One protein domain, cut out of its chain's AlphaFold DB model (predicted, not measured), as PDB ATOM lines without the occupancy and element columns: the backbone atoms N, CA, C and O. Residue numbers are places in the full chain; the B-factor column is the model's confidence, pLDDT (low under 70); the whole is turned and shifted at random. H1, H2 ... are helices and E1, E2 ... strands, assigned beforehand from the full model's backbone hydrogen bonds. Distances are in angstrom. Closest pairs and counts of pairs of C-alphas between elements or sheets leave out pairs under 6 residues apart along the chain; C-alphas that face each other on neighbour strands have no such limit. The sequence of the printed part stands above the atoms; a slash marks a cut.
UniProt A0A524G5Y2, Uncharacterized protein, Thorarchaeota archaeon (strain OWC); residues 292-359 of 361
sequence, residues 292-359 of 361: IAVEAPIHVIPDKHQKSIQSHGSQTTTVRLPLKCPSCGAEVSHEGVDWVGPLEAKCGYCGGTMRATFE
ATOM      1  N   ILE A 292     143.046 147.527 146.528       79.19
ATOM      2  CA  ILE A 292     144.005 148.573 146.867       79.19
ATOM      3  C   ILE A 292     144.620 149.114 145.576       79.19
ATOM      4  O   ILE A 292     145.040 148.340 144.714       79.19
ATOM      5  N   ALA A 293     144.685 150.438 145.437       79.50
ATOM      6  CA  ALA A 293     145.413 151.092 144.354       79.50
ATOM      7  C   ALA A 293     146.891 151.227 144.738       79.50
ATOM      8  O   ALA A 293     147.203 151.962 145.663       79.50
ATOM      9  N   VAL A 294     147.794 150.543 144.039       80.00
ATOM     10  CA  VAL A 294     149.245 150.583 144.283       80.00
ATOM     11  C   VAL A 294     149.940 151.265 143.104       80.00
ATOM     12  O   VAL A 294     149.510 151.139 141.953       80.00
ATOM     13  N   GLU A 295     151.011 152.006 143.373       78.81
ATOM     14  CA  GLU A 295     151.851 152.597 142.331       78.81
ATOM     15  C   GLU A 295     152.745 151.512 141.707       78.81
ATOM     16  O   GLU A 295     153.513 150.844 142.402       78.81
ATOM     17  N   ALA A 296     152.614 151.293 140.395       76.38
ATOM     18  CA  ALA A 296     153.400 150.287 139.686       76.38
ATOM     19  C   ALA A 296     154.752 150.858 139.219       76.38
ATOM     20  O   ALA A 296     154.784 151.944 138.634       76.38
ATOM     21  N   PRO A 297     155.867 150.118 139.370       78.38
ATOM     22  CA  PRO A 297     157.143 150.499 138.777       78.38
ATOM     23  C   PRO A 297     157.061 150.610 137.245       78.38
ATOM     24  O   PRO A 297     156.433 149.787 136.579       78.38
ATOM     25  N   ILE A 298     157.774 151.580 136.665       72.06
ATOM     26  CA  ILE A 298     157.696 151.934 135.230       72.06
ATOM     27  C   ILE A 298     157.983 150.741 134.297       72.06
ATOM     28  O   ILE A 298     157.372 150.626 133.239       72.06
ATOM     29  N   HIS A 299     158.878 149.829 134.687       75.81
ATOM     30  CA  HIS A 299     159.267 148.665 133.877       75.81
ATOM     31  C   HIS A 299     158.184 147.576 133.781       75.81
ATOM     32  O   HIS A 299     158.311 146.649 132.987       75.81
ATOM     33  N   VAL A 300     157.126 147.674 134.591       71.56
ATOM     34  CA  VAL A 300     156.031 146.694 134.670       71.56
ATOM     35  C   VAL A 300     154.858 147.091 133.761       71.56
ATOM     36  O   VAL A 300     153.919 146.325 133.544       71.56
ATOM     37  N   ILE A 301     154.899 148.293 133.187       69.94
ATOM     38  CA  ILE A 301     153.817 148.847 132.378       69.94
ATOM     39  C   ILE A 301     154.140 148.602 130.901       69.94
ATOM     40  O   ILE A 301     155.173 149.065 130.428       69.94
ATOM     41  N   PRO A 302     153.273 147.913 130.136       74.81
ATOM     42  CA  PRO A 302     153.514 147.693 128.713       74.81
ATOM     43  C   PRO A 302     153.644 149.014 127.937       74.81
ATOM     44  O   PRO A 302     152.787 149.889 128.077       74.81
ATOM     45  N   ASP A 303     154.624 149.113 127.031       73.62
ATOM     46  CA  ASP A 303     154.952 150.321 126.241       73.62
ATOM     47  C   ASP A 303     153.742 150.978 125.554       73.62
ATOM     48  O   ASP A 303     153.656 152.201 125.414       73.62
ATOM     49  N   LYS A 304     152.757 150.169 125.142       71.69
ATOM     50  CA  LYS A 304     151.509 150.642 124.517       71.69
ATOM     51  C   LYS A 304     150.665 151.541 125.431       71.69
ATOM     52  O   LYS A 304     149.910 152.364 124.925       71.69
ATOM     53  N   HIS A 305     150.793 151.394 126.749       66.50
ATOM     54  CA  HIS A 305     150.084 152.191 127.754       66.50
ATOM     55  C   HIS A 305     150.933 153.341 128.307       66.50
ATOM     56  O   HIS A 305     150.397 154.273 128.893       66.50
ATOM     57  N   GLN A 306     152.241 153.334 128.050       65.81
ATOM     58  CA  GLN A 306     153.171 154.367 128.509       65.81
ATOM     59  C   GLN A 306     153.000 155.708 127.763       65.81
ATOM     60  O   GLN A 306     153.445 156.752 128.235       65.81
ATOM     61  N   LYS A 307     152.340 155.697 126.594       56.84
ATOM     62  CA  LYS A 307     152.180 156.871 125.716       56.84
ATOM     63  C   LYS A 307     150.983 157.773 126.034       56.84
ATOM     64  O   LYS A 307     150.889 158.839 125.431       56.84
ATOM     65  N   SER A 308     150.092 157.419 126.966       56.72
ATOM     66  CA  SER A 308     149.028 158.339 127.407       56.72
ATOM     67  C   SER A 308     149.545 159.268 128.508       56.72
ATOM     68  O   SER A 308     149.115 159.215 129.658       56.72
ATOM     69  N   ILE A 309     150.524 160.100 128.161       54.06
ATOM     70  CA  ILE A 309     151.018 161.154 129.043       54.06
ATOM     71  C   ILE A 309     149.925 162.228 129.092       54.06
ATOM     72  O   ILE A 309     149.704 162.935 128.109       54.06
ATOM     73  N   GLN A 310     149.209 162.330 130.215       55.12
ATOM     74  CA  GLN A 310     148.328 163.470 130.465       55.12
ATOM     75  C   GLN A 310     149.172 164.753 130.469       55.12
ATOM     76  O   GLN A 310     150.265 164.799 131.036       55.12
ATOM     77  N   SER A 311     148.651 165.810 129.848       49.53
ATOM     78  CA  SER A 311     149.299 167.109 129.607       49.53
ATOM     79  C   SER A 311     149.741 167.882 130.864       49.53
ATOM     80  O   SER A 311     150.265 168.984 130.742       49.53
ATOM     81  N   HIS A 312     149.567 167.310 132.059       52.97
ATOM     82  CA  HIS A 312     149.918 167.900 133.353       52.97
ATOM     83  C   HIS A 312     151.239 167.401 133.968       52.97
ATOM     84  O   HIS A 312     151.600 167.835 135.057       52.97
ATOM     85  N   GLY A 313     151.992 166.535 133.282       54.19
ATOM     86  CA  GLY A 313     153.362 166.179 133.679       54.19
ATOM     87  C   GLY A 313     153.498 165.220 134.872       54.19
ATOM     88  O   GLY A 313     154.616 164.799 135.155       54.19
ATOM     89  N   SER A 314     152.407 164.810 135.530       52.16
ATOM     90  CA  SER A 314     152.423 163.711 136.506       52.16
ATOM     91  C   SER A 314     152.041 162.389 135.830       52.16
ATOM     92  O   SER A 314     150.891 162.186 135.442       52.16
ATOM     93  N   GLN A 315     153.001 161.477 135.679       56.22
ATOM     94  CA  GLN A 315     152.739 160.091 135.282       56.22
ATOM     95  C   GLN A 315     152.220 159.306 136.494       56.22
ATOM     96  O   GLN A 315     153.000 158.690 137.206       56.22
ATOM     97  N   THR A 316     150.914 159.328 136.754       54.62
ATOM     98  CA  THR A 316     150.306 158.445 137.762       54.62
ATOM     99  C   THR A 316     149.674 157.250 137.064       54.62
ATOM    100  O   THR A 316     148.577 157.337 136.518       54.62
ATOM    101  N   THR A 317     150.383 156.125 137.058       64.69
ATOM    102  CA  THR A 317     149.874 154.819 136.617       64.69
ATOM    103  C   THR A 317     149.580 153.965 137.842       64.69
ATOM    104  O   THR A 317     150.322 153.040 138.174       64.69
ATOM    105  N   THR A 318     148.511 154.320 138.554       75.50
ATOM    106  CA  THR A 318     147.973 153.497 139.636       75.50
ATOM    107  C   THR A 318     147.327 152.244 139.051       75.50
ATOM    108  O   THR A 318     146.614 152.281 138.043       75.50
ATOM    109  N   VAL A 319     147.603 151.099 139.667       82.50
ATOM    110  CA  VAL A 319     146.995 149.813 139.312       82.50
ATOM    111  C   VAL A 319     146.308 149.236 140.538       82.50
ATOM    112  O   VAL A 319     146.780 149.397 141.661       82.50
ATOM    113  N   ARG A 320     145.172 148.570 140.342       84.81
ATOM    114  CA  ARG A 320     144.404 147.968 141.433       84.81
ATOM    115  C   ARG A 320     144.769 146.502 141.600       84.81
ATOM    116  O   ARG A 320     144.761 145.741 140.631       84.81
ATOM    117  N   LEU A 321     145.058 146.123 142.838       88.56
ATOM    118  CA  LEU A 321     145.278 144.751 143.281       88.56
ATOM    119  C   LEU A 321     144.144 144.331 144.235       88.56
ATOM    120  O   LEU A 321     143.627 145.181 144.963       88.56
ATOM    121  N   PRO A 322     143.731 143.052 144.253       88.19
ATOM    122  CA  PRO A 322     142.753 142.559 145.223       88.19
ATOM    123  C   PRO A 322     143.283 142.687 146.660       88.19
ATOM    124  O   PRO A 322     144.456 142.407 146.904       88.19
ATOM    125  N   LEU A 323     142.415 143.050 147.617       89.69
ATOM    126  CA  LEU A 323     142.774 143.151 149.042       89.69
ATOM    127  C   LEU A 323     143.233 141.826 149.644       89.69
ATOM    128  O   LEU A 323     143.961 141.819 150.629       89.69
ATOM    129  N   LYS A 324     142.804 140.702 149.064       92.62
ATOM    130  CA  LYS A 324     143.173 139.359 149.503       92.62
ATOM    131  C   LYS A 324     143.757 138.570 148.348       92.62
ATOM    132  O   LYS A 324     143.248 138.612 147.228       92.62
ATOM    133  N   CYS A 325     144.810 137.812 148.624       91.38
ATOM    134  CA  CYS A 325     145.408 136.927 147.640       91.38
ATOM    135  C   CYS A 325     144.389 135.848 147.222       91.38
ATOM    136  O   CYS A 325     143.895 135.127 148.089       91.38
ATOM    137  N   PRO A 326     144.108 135.656 145.923       90.81
ATOM    138  CA  PRO A 326     143.160 134.637 145.470       90.81
ATOM    139  C   PRO A 326     143.640 133.203 145.743       90.81
ATOM    140  O   PRO A 326     142.835 132.279 145.753       90.81
ATOM    141  N   SER A 327     144.944 133.004 145.969       92.00
ATOM    142  CA  SER A 327     145.521 131.682 146.226       92.00
ATOM    143  C   SER A 327     145.485 131.272 147.700       92.00
ATOM    144  O   SER A 327     145.328 130.089 147.980       92.00
ATOM    145  N   CYS A 328     145.641 132.208 148.646       92.12
ATOM    146  CA  CYS A 328     145.716 131.881 150.080       92.12
ATOM    147  C   CYS A 328     144.798 132.709 150.993       92.12
ATOM    148  O   CYS A 328     144.744 132.446 152.190       92.12
ATOM    149  N   GLY A 329     144.109 133.722 150.467       91.38
ATOM    150  CA  GLY A 329     143.223 134.603 151.230       91.38
ATOM    151  C   GLY A 329     143.920 135.629 152.131       91.38
ATOM    152  O   GLY A 329     143.224 136.424 152.759       91.38
ATOM    153  N   ALA A 330     145.258 135.640 152.199       91.19
ATOM    154  CA  ALA A 330     146.012 136.603 153.002       91.19
ATOM    155  C   ALA A 330     145.825 138.036 152.487       91.19
ATOM    156  O   ALA A 330     145.731 138.253 151.277       91.19
ATOM    157  N   GLU A 331     145.787 138.995 153.407       91.31
ATOM    158  CA  GLU A 331     145.616 140.412 153.096       91.31
ATOM    159  C   GLU A 331     146.867 140.967 152.394       91.31
ATOM    160  O   GLU A 331     147.999 140.661 152.773       91.31
ATOM    161  N   VAL A 332     146.673 141.735 151.327       89.06
ATOM    162  CA  VAL A 332     147.749 142.281 150.497       89.06
ATOM    163  C   VAL A 332     147.991 143.718 150.934       89.06
ATOM    164  O   VAL A 332     147.145 144.577 150.713       89.06
ATOM    165  N   SER A 333     149.136 143.990 151.558       86.56
ATOM    166  CA  SER A 333     149.542 145.350 151.924       86.56
ATOM    167  C   SER A 333     150.362 145.997 150.808       86.56
ATOM    168  O   SER A 333     151.059 145.307 150.070       86.56
ATOM    169  N   HIS A 334     150.329 147.331 150.710       80.38
ATOM    170  CA  HIS A 334     151.125 148.102 149.741       80.38
ATOM    171  C   HIS A 334     152.630 147.807 149.790       80.38
ATOM    172  O   HIS A 334     153.308 147.883 148.771       80.38
ATOM    173  N   GLU A 335     153.145 147.494 150.976       79.06
ATOM    174  CA  GLU A 335     154.578 147.344 151.236       79.06
ATOM    175  C   GLU A 335     155.088 145.919 150.950       79.06
ATOM    176  O   GLU A 335     156.293 145.704 150.882       79.06
ATOM    177  N   GLY A 336     154.186 144.945 150.772       75.69
ATOM    178  CA  GLY A 336     154.510 143.517 150.637       75.69
ATOM    179  C   GLY A 336     154.324 142.932 149.234       75.69
ATOM    180  O   GLY A 336     154.140 141.719 149.107       75.69
ATOM    181  N   VAL A 337     154.293 143.773 148.195       82.44
ATOM    182  CA  VAL A 337     154.000 143.360 146.814       82.44
ATOM    183  C   VAL A 337     155.278 143.292 145.979       82.44
ATOM    184  O   VAL A 337     155.830 144.323 145.597       82.44
ATOM    185  N   ASP A 338     155.690 142.079 145.609       89.75
ATOM    186  CA  ASP A 338     156.787 141.869 144.659       89.75
ATOM    187  C   ASP A 338     156.242 141.756 143.231       89.75
ATOM    188  O   ASP A 338     155.532 140.808 142.892       89.75
ATOM    189  N   TRP A 339     156.583 142.707 142.364       90.19
ATOM    190  CA  TRP A 339     156.201 142.661 140.952       90.19
ATOM    191  C   TRP A 339     157.061 141.647 140.193       90.19
ATOM    192  O   TRP A 339     158.287 141.735 140.193       90.19
ATOM    193  N   VAL A 340     156.415 140.684 139.534       91.38
ATOM    194  CA  VAL A 340     157.087 139.577 138.826       91.38
ATOM    195  C   VAL A 340     156.873 139.604 137.314       91.38
ATOM    196  O   VAL A 340     157.574 138.905 136.586       91.38
ATOM    197  N   GLY A 341     155.942 140.423 136.826       86.75
ATOM    198  CA  GLY A 341     155.672 140.573 135.401       86.75
ATOM    199  C   GLY A 341     154.683 141.703 135.117       86.75
ATOM    200  O   GLY A 341     154.169 142.315 136.054       86.75
ATOM    201  N   PRO A 342     154.402 142.010 133.838       85.25
ATOM    202  CA  PRO A 342     153.510 143.102 133.471       85.25
ATOM    203  C   PRO A 342     152.101 142.918 134.044       85.25
ATOM    204  O   PRO A 342     151.377 142.013 133.635       85.25
ATOM    205  N   LEU A 343     151.710 143.802 134.968       87.00
ATOM    206  CA  LEU A 343     150.482 143.692 135.771       87.00
ATOM    207  C   LEU A 343     150.388 142.401 136.598       87.00
ATOM    208  O   LEU A 343     149.291 141.945 136.907       87.00
ATOM    209  N   GLU A 344     151.516 141.807 136.965       91.44
ATOM    210  CA  GLU A 344     151.568 140.603 137.783       91.44
ATOM    211  C   GLU A 344     152.430 140.846 139.016       91.44
ATOM    212  O   GLU A 344     153.611 141.191 138.935       91.44
ATOM    213  N   ALA A 345     151.814 140.637 140.169       92.81
ATOM    214  CA  ALA A 345     152.439 140.719 141.469       92.81
ATOM    215  C   ALA A 345     152.426 139.348 142.143       92.81
ATOM    216  O   ALA A 345     151.553 138.521 141.890       92.81
ATOM    217  N   LYS A 346     153.384 139.097 143.023       94.19
ATOM    218  CA  LYS A 346     153.486 137.876 143.810       94.19
ATOM    219  C   LYS A 346     153.091 138.171 145.251       94.19
ATOM    220  O   LYS A 346     153.534 139.151 145.838       94.19
ATOM    221  N   CYS A 347     152.250 137.318 145.824       93.00
ATOM    222  CA  CYS A 347     151.848 137.429 147.220       93.00
ATOM    223  C   CYS A 347     153.030 137.099 148.141       93.00
ATOM    224  O   CYS A 347     153.560 135.987 148.076       93.00
ATOM    225  N   GLY A 348     153.385 138.017 149.047       89.56
ATOM    226  CA  GLY A 348     154.476 137.824 150.010       89.56
ATOM    227  C   GLY A 348     154.286 136.653 150.987       89.56
ATOM    228  O   GLY A 348     155.264 136.166 151.544       89.56
ATOM    229  N   TYR A 349     153.057 136.155 151.171       91.31
ATOM    230  CA  TYR A 349     152.765 135.051 152.098       91.31
ATOM    231  C   TYR A 349     152.889 133.662 151.463       91.31
ATOM    232  O   TYR A 349     153.565 132.794 152.005       91.31
ATOM    233  N   CYS A 350     152.211 133.420 150.334       92.44
ATOM    234  CA  CYS A 350     152.161 132.089 149.707       92.44
ATOM    235  C   CYS A 350     152.990 131.974 148.423       92.44
ATOM    236  O   CYS A 350     153.139 130.882 147.882       92.44
ATOM    237  N   GLY A 351     153.489 133.093 147.897       92.75
ATOM    238  CA  GLY A 351     154.189 133.133 146.620       92.75
ATOM    239  C   GLY A 351     153.301 132.940 145.385       92.75
ATOM    240  O   GLY A 351     153.839 132.845 144.285       92.75
ATOM    241  N   GLY A 352     151.975 132.880 145.533       93.44
ATOM    242  CA  GLY A 352     151.038 132.839 144.409       93.44
ATOM    243  C   GLY A 352     151.028 134.151 143.619       93.44
ATOM    244  O   GLY A 352     151.241 135.225 144.186       93.44
ATOM    245  N   THR A 353     150.781 134.066 142.314       92.94
ATOM    246  CA  THR A 353     150.724 135.232 141.422       92.94
ATOM    247  C   THR A 353     149.316 135.824 141.394       92.94
ATOM    248  O   THR A 353     148.323 135.105 141.302       92.94
ATOM    249  N   MET A 354     149.223 137.146 141.449       93.06
ATOM    250  CA  MET A 354     147.993 137.924 141.397       93.06
ATOM    251  C   MET A 354     148.091 138.982 140.302       93.06
ATOM    252  O   MET A 354     149.121 139.629 140.122       93.06
ATOM    253  N   ARG A 355     147.001 139.142 139.548       91.00
ATOM    254  CA  ARG A 355     146.947 140.031 138.389       91.00
ATOM    255  C   ARG A 355     146.361 141.383 138.781       91.00
ATOM    256  O   ARG A 355     145.266 141.442 139.334       91.00
ATOM    257  N   ALA A 356     147.079 142.451 138.467       88.44
ATOM    258  CA  ALA A 356     146.623 143.821 138.617       88.44
ATOM    259  C   ALA A 356     145.716 144.227 137.450       88.44
ATOM    260  O   ALA A 356     145.917 143.822 136.301       88.44
ATOM    261  N   THR A 357     144.739 145.079 137.733       83.62
ATOM    262  CA  THR A 357     143.895 145.709 136.713       83.62
ATOM    263  C   THR A 357     144.136 147.208 136.701       83.62
ATOM    264  O   THR A 357     144.212 147.827 137.763       83.62
ATOM    265  N   PHE A 358     144.240 147.809 135.515       78.94
ATOM    266  CA  PHE A 358     144.289 149.265 135.405       78.94
ATOM    267  C   PHE A 358     143.002 149.879 135.952       78.94
ATOM    268  O   PHE A 358     141.901 149.401 135.664       78.94
ATOM    269  N   GLU A 359     143.146 150.954 136.713       69.19
ATOM    270  CA  GLU A 359     142.020 151.785 137.102       69.19
ATOM    271  C   GLU A 359     141.547 152.563 135.867       69.19
ATOM    272  O   GLU A 359     142.300 153.336 135.274       69.19
TER     273      GLU A 359
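Overview. This is residues 292 to 359 of the 361 residues of an uncharacterized protein of Thorarchaeota archaeon (strain OWC) (UniProt A0A524G5Y2). With little regular structure, this is a rod with two small sheets between its ends, the antiparallel pair E1 - E2 and E3 - E4 - E5, a meander, each strand the antiparallel neighbour of the one before; the long links H1 to E2 and E2 to E3 reach its opposite ends, at Ser 311 and Cys 328. The 68 printed residues hold E1, H1, E2, E3, E4, E5 in chain order, mostly strand, with 25 residues in named elements. The whole is only just compact, close to loose, radius of gyration of the C-alphas 12.6 A, spanning 40 by 18 by 16 A.

Along the chain. Find C-alpha 292 at (144.005, 148.573, 146.867), where E1, residues 292 to 295, begins. Then come H1, 303 to 306; E2, 318 to 322, 13.3 A; E3, 337 to 341, 11.9 A; E4, 344 to 347; and E5, 353 to 355, ending at (146.947, 140.031, 138.389).

Arrangement. Within hydrogen-bond range, find N 294 and O 319 of E1 and E2, 2.8 A; N 346 and O 338 of hairpin E3 and E4, 2.7 A; N 354 and O 345 of hairpin E4 and E5, 2.7 A. H1, too short for an O i to N i+4 pair, is not on the E3 - E4 - E5 sheet.

Size, cuts and confidence. The farthest C-alphas, Ser 311 and Cys 328, are 40.9 A apart. The printed part has no cut; H1 to E2 and E2 to E3 are long links. Residues 301, 305 to 317 and 359 have pLDDT under 70.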